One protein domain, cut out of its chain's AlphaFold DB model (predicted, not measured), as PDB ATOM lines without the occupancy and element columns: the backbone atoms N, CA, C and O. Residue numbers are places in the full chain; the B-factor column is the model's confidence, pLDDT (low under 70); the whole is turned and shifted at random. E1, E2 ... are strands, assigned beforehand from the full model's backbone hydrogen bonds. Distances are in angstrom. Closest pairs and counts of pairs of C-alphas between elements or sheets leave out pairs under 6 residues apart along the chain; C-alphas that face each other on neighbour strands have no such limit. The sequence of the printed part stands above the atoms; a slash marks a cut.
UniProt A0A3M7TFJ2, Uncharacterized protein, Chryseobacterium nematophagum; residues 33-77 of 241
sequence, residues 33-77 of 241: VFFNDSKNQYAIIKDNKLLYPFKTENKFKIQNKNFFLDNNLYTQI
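Overview. This is residues 33 to 77 of the 241 residues of an uncharacterized protein of Chryseobacterium nematophagum (UniProt A0A3M7TFJ2). Six short strands form a single strongly twisted sheet that curls like part of a barrel, a small one left unclosed between the edge strands E3 and E4. The sheet folds back on itself, with leaf E3 E2 E1 facing leaf E5 E4 and E6 as the hinge. The class is all strand: the 45 printed residues have no named helix and strands E1 to E6 in chain order, in the sheet order E3, E2, E1, E6, E5, E4, all antiparallel. The whole is compact, with a radius of gyration of the C-alphas of 9.3 A and spans of 23 by 21 by 17 A.

Arrangement. E1, residues 33 to 36, E2, residues 41 to 46, and E3, residues 49 to 52, form a meander, each strand the antiparallel neighbour of the one before. N 34 and O 43 are 2.8 A apart in hairpin E1 and E2, as are N 49 and O 46 in hairpin E2 and E3. E4, residues 60 to 63, E5, residues 66 to 69, and E6, residues 72 to 76, form a second meander, with N 61 to O 68 at 3.0 A and N 74 to O 67 at 2.8 A. E6 is also the antiparallel neighbour of E1, with N 35 to O 75 at 2.9 A. The closest C-alphas of E3 and E4, those of Leu 50 and Phe 60, are 7.7 A apart.

Along the chain. E1 begins at C-alpha 33 (194.147, 230.684, 157.065) and spans 10.6 A. E2 spans 17.0 A, E3 9.2 A, E4 10.0 A and E5 10.1 A. E6 spans 13.0 A and ends at C-alpha 76 (193.145, 228.242, 162.428).

Size, cuts and confidence. The C-alphas farthest apart, those of Ser 38 and Asp 47, are 25.4 A apart. The printed part has no cut and no long link. The model's pLDDT is under 70 at residues 54 to 58 and 64 to 65.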
ATOM      1  N   VAL A  33     195.491 230.906 157.598       88.81
ATOM      2  CA  VAL A  33     194.147 230.684 157.065       88.81
ATOM      3  C   VAL A  33     193.287 230.151 158.202       88.81
ATOM      4  O   VAL A  33     193.713 229.276 158.958       88.81
ATOM      5  N   PHE A  34     192.084 230.687 158.326       89.12
ATOM      6  CA  PHE A  34     191.125 230.337 159.358       89.12
ATOM      7  C   PHE A  34     189.777 229.994 158.725       89.12
ATOM      8  O   PHE A  34     189.483 230.439 157.617       89.12
ATOM      9  N   PHE A  35     188.955 229.226 159.432       89.44
ATOM     10  CA  PHE A  35     187.619 228.845 158.985       89.44
ATOM     11  C   PHE A  35     186.601 228.983 160.116       89.44
ATOM     12  O   PHE A  35     186.915 228.724 161.281       89.44
ATOM     13  N   ASN A  36     185.393 229.416 159.769       88.81
ATOM     14  CA  ASN A  36     184.248 229.463 160.666       88.81
ATOM     15  C   ASN A  36     183.180 228.483 160.170       88.81
ATOM     16  O   ASN A  36     182.547 228.732 159.144       88.81
ATOM     17  N   ASP A  37     182.962 227.407 160.929       84.56
ATOM     18  CA  ASP A  37     182.002 226.355 160.577       84.56
ATOM     19  C   ASP A  37     180.559 226.880 160.531       84.56
ATOM     20  O   ASP A  37     179.795 226.541 159.633       84.56
ATOM     21  N   SER A  38     180.180 227.758 161.467       84.69
ATOM     22  CA  SER A  38     178.817 228.301 161.568       84.69
ATOM     23  C   SER A  38     178.424 229.200 160.396       84.69
ATOM     24  O   SER A  38     177.246 229.308 160.069       84.69
ATOM     25  N   LYS A  39     179.400 229.874 159.787       81.81
ATOM     26  CA  LYS A  39     179.212 230.794 158.661       81.81
ATOM     27  C   LYS A  39     179.634 230.195 157.326       81.81
ATOM     28  O   LYS A  39     179.403 230.845 156.312       81.81
ATOM     29  N   ASN A  40     180.255 229.014 157.334       81.12
ATOM     30  CA  ASN A  40     180.903 228.415 156.173       81.12
ATOM     31  C   ASN A  40     181.774 229.446 155.430       81.12
ATOM     32  O   ASN A  40     181.552 229.737 154.260       81.12
ATOM     33  N   GLN A  41     182.694 230.086 156.159       85.00
ATOM     34  CA  GLN A  41     183.500 231.191 155.639       85.00
ATOM     35  C   GLN A  41     184.964 231.041 156.040       85.00
ATOM     36  O   GLN A  41     185.294 230.841 157.213       85.00
ATOM     37  N   TYR A  42     185.851 231.205 155.062       87.44
ATOM     38  CA  TYR A  42     187.284 231.329 155.302       87.44
ATOM     39  C   TYR A  42     187.673 232.756 155.687       87.44
ATOM     40  O   TYR A  42     187.024 233.730 155.306       87.44
ATOM     41  N   ALA A  43     188.791 232.882 156.390       88.00
ATOM     42  CA  ALA A  43     189.482 234.142 156.588       88.00
ATOM     43  C   ALA A  43     190.983 233.968 156.352       88.00
ATOM     44  O   ALA A  43     191.578 232.977 156.780       88.00
ATOM     45  N   ILE A  44     191.603 234.940 155.685       87.94
ATOM     46  CA  ILE A  44     193.051 234.960 155.455       87.94
ATOM     47  C   ILE A  44     193.634 236.165 156.171       87.94
ATOM     48  O   ILE A  44     193.173 237.290 155.978       87.94
ATOM     49  N   ILE A  45     194.670 235.925 156.969       85.81
ATOM     50  CA  ILE A  45     195.400 236.964 157.689       85.81
ATOM     51  C   ILE A  45     196.850 236.969 157.239       85.81
ATOM     52  O   ILE A  45     197.495 235.923 157.124       85.81
ATOM     53  N   LYS A  46     197.381 238.174 157.070       81.12
ATOM     54  CA  LYS A  46     198.805 238.422 156.908       81.12
ATOM     55  C   LYS A  46     199.242 239.592 157.770       81.12
ATOM     56  O   LYS A  46     198.647 240.655 157.672       81.12
ATOM     57  N   ASP A  47     200.315 239.427 158.533       77.38
ATOM     58  CA  ASP A  47     200.953 240.487 159.320       77.38
ATOM     59  C   ASP A  47     199.926 241.256 160.175       77.38
ATOM     60  O   ASP A  47     199.901 242.484 160.198       77.38
ATOM     61  N   ASN A  48     199.015 240.518 160.824       75.69
ATOM     62  CA  ASN A  48     197.873 241.048 161.581       75.69
ATOM     63  C   ASN A  48     196.886 241.909 160.772       75.69
ATOM     64  O   ASN A  48     196.125 242.667 161.362       75.69
ATOM     65  N   LYS A  49     196.862 241.795 159.442       81.19
ATOM     66  CA  LYS A  49     195.869 242.409 158.553       81.19
ATOM     67  C   LYS A  49     194.939 241.344 157.990       81.19
ATOM     68  O   LYS A  49     195.392 240.290 157.544       81.19
ATOM     69  N   LEU A  50     193.643 241.641 157.983       84.25
ATOM     70  CA  LEU A  50     192.643 240.823 157.309       84.25
ATOM     71  C   LEU A  50     192.766 241.012 155.794       84.25
ATOM     72  O   LEU A  50     192.597 242.119 155.290       84.25
ATOM     73  N   LEU A  51     193.066 239.932 155.081       81.75
ATOM     74  CA  LEU A  51     193.142 239.909 153.621       81.75
ATOM     75  C   LEU A  51     191.869 239.360 152.985       81.75
ATOM     76  O   LEU A  51     191.546 239.719 151.865       81.75
ATOM     77  N   TYR A  52     191.151 238.483 153.680       84.31
ATOM     78  CA  TYR A  52     189.851 237.989 153.245       84.31
ATOM     79  C   TYR A  52     188.980 237.705 154.477       84.31
ATOM     80  O   TYR A  52     189.510 237.118 155.424       84.31
ATOM     81  N   PRO A  53     187.681 238.062 154.476       78.94
ATOM     82  CA  PRO A  53     186.969 238.776 153.411       78.94
ATOM     83  C   PRO A  53     187.410 240.244 153.286       78.94
ATOM     84  O   PRO A  53     187.712 240.902 154.280       78.94
ATOM     85  N   PHE A  54     187.423 240.760 152.055       67.69
ATOM     86  CA  PHE A  54     187.781 242.147 151.742       67.69
ATOM     87  C   PHE A  54     186.626 243.083 152.110       67.69
ATOM     88  O   PHE A  54     185.779 243.395 151.274       67.69
ATOM     89  N   LYS A  55     186.546 243.504 153.373       64.94
ATOM     90  CA  LYS A  55     185.616 244.557 153.796       64.94
ATOM     91  C   LYS A  55     186.337 245.572 154.668       64.94
ATOM     92  O   LYS A  55     187.065 245.206 155.588       64.94
ATOM     93  N   THR A  56     186.106 246.844 154.368       52.50
ATOM     94  CA  THR A  56     186.719 248.014 155.011       52.50
ATOM     95  C   THR A  56     186.264 248.238 156.456       52.50
ATOM     96  O   THR A  56     186.966 248.911 157.201       52.50
ATOM     97  N   GLU A  57     185.139 247.652 156.879       62.59
ATOM     98  CA  GLU A  57     184.517 247.910 158.194       62.59
ATOM     99  C   GLU A  57     184.650 246.760 159.205       62.59
ATOM    100  O   GLU A  57     184.145 246.839 160.325       62.59
ATOM    101  N   ASN A  58     185.333 245.682 158.827       66.38
ATOM    102  CA  ASN A  58     185.433 244.489 159.656       66.38
ATOM    103  C   ASN A  58     186.199 244.768 160.959       66.38
ATOM    104  O   ASN A  58     187.395 245.081 160.938       66.38
ATOM    105  N   LYS A  59     185.545 244.566 162.110       76.44
ATOM    106  CA  LYS A  59     186.222 244.590 163.412       76.44
ATOM    107  C   LYS A  59     186.776 243.201 163.681       76.44
ATOM    108  O   LYS A  59     186.023 242.267 163.965       76.44
ATOM    109  N   PHE A  60     188.097 243.064 163.616       83.50
ATOM    110  CA  PHE A  60     188.758 241.807 163.933       83.50
ATOM    111  C   PHE A  60     189.750 241.933 165.086       83.50
ATOM    112  O   PHE A  60     190.314 242.996 165.342       83.50
ATOM    113  N   LYS A  61     189.962 240.820 165.790       84.81
ATOM    114  CA  LYS A  61     190.982 240.692 166.835       84.81
ATOM    115  C   LYS A  61     191.623 239.310 166.786       84.81
ATOM    116  O   LYS A  61     190.969 238.323 166.449       84.81
ATOM    117  N   ILE A  62     192.893 239.243 167.168       78.00
ATOM    118  CA  ILE A  62     193.637 237.992 167.331       78.00
ATOM    119  C   ILE A  62     193.941 237.841 168.823       78.00
ATOM    120  O   ILE A  62     194.555 238.722 169.420       78.00
ATOM    121  N   GLN A  63     193.479 236.755 169.442       75.25
ATOM    122  CA  GLN A  63     193.686 236.470 170.868       75.25
ATOM    123  C   GLN A  63     194.135 235.021 171.034       75.25
ATOM    124  O   GLN A  63     193.400 234.113 170.664       75.25
ATOM    125  N   ASN A  64     195.322 234.779 171.598       66.19
ATOM    126  CA  ASN A  64     195.817 233.431 171.916       66.19
ATOM    127  C   ASN A  64     195.683 232.417 170.757       66.19
ATOM    128  O   ASN A  64     195.242 231.292 170.965       66.19
ATOM    129  N   LYS A  65     196.069 232.820 169.533       67.94
ATOM    130  CA  LYS A  65     195.948 232.054 168.266       67.94
ATOM    131  C   LYS A  65     194.526 231.897 167.705       67.94
ATOM    132  O   LYS A  65     194.372 231.348 166.618       67.94
ATOM    133  N   ASN A  66     193.511 232.425 168.381       75.38
ATOM    134  CA  ASN A  66     192.152 232.510 167.860       75.38
ATOM    135  C   ASN A  66     191.967 233.802 167.063       75.38
ATOM    136  O   ASN A  66     192.384 234.878 167.507       75.38
ATOM    137  N   PHE A  67     191.313 233.695 165.910       86.94
ATOM    138  CA  PHE A  67     190.884 234.840 165.117       86.94
ATOM    139  C   PHE A  67     189.400 235.093 165.366       86.94
ATOM    140  O   PHE A  67     188.597 234.163 165.332       86.94
ATOM    141  N   PHE A  68     189.033 236.346 165.613       86.56
ATOM    142  CA  PHE A  68     187.639 236.757 165.716       86.56
ATOM    143  C   PHE A  68     187.338 237.820 164.672       86.56
ATOM    144  O   PHE A  68     188.053 238.819 164.607       86.56
ATOM    145  N   LEU A  69     186.250 237.631 163.929       87.62
ATOM    146  CA  LEU A  69     185.717 238.589 162.963       87.62
ATOM    147  C   LEU A  69     184.255 238.874 163.301       87.62
ATOM    148  O   LEU A  69     183.433 237.953 163.311       87.62
ATOM    149  N   ASP A  70     183.939 240.128 163.623       86.38
ATOM    150  CA  ASP A  70     182.597 240.566 164.033       86.38
ATOM    151  C   ASP A  70     182.012 239.679 165.149       86.38
ATOM    152  O   ASP A  70     180.884 239.196 165.071       86.38
ATOM    153  N   ASN A  71     182.833 239.404 166.168       84.62
ATOM    154  CA  ASN A  71     182.554 238.513 167.306       84.62
ATOM    155  C   ASN A  71     182.380 237.021 166.980       84.62
ATOM    156  O   ASN A  71     182.077 236.236 167.875       84.62
ATOM    157  N   ASN A  72     182.629 236.594 165.743       88.12
ATOM    158  CA  ASN A  72     182.584 235.182 165.373       88.12
ATOM    159  C   ASN A  72     183.981 234.586 165.493       88.12
ATOM    160  O   ASN A  72     184.931 235.158 164.961       88.12
ATOM    161  N   LEU A  73     184.101 233.452 166.179       90.12
ATOM    162  CA  LEU A  73     185.357 232.720 166.309       90.12
ATOM    163  C   LEU A  73     185.677 231.982 165.008       90.12
ATOM    164  O   LEU A  73     184.822 231.299 164.452       90.12
ATOM    165  N   TYR A  74     186.914 232.083 164.552       91.06
ATOM    166  CA  TYR A  74     187.446 231.293 163.457       91.06
ATOM    167  C   TYR A  74     188.604 230.445 163.968       91.06
ATOM    168  O   TYR A  74     189.493 230.925 164.681       91.06
ATOM    169  N   THR A  75     188.617 229.192 163.536       89.62
ATOM    170  CA  THR A  75     189.636 228.218 163.906       89.62
ATOM    171  C   THR A  75     190.747 228.230 162.872       89.62
ATOM    172  O   THR A  75     190.488 228.185 161.669       89.62
ATOM    173  N   GLN A  76     191.998 228.293 163.327       89.12
ATOM    174  CA  GLN A  76     193.145 228.242 162.428       89.12
ATOM    175  C   GLN A  76     193.218 226.875 161.743       89.12
ATOM    176  O   GLN A  76     193.266 225.836 162.405       89.12
ATOM    177  N   ILE A  77     193.296 226.883 160.415       87.44
ATOM    178  CA  ILE A  77     193.566 225.683 159.635       87.44
ATOM    179  C   ILE A  77     195.048 225.353 159.787       87.44
ATOM    180  O   ILE A  77     195.921 226.171 159.492       87.44
TER     181      ILE A  77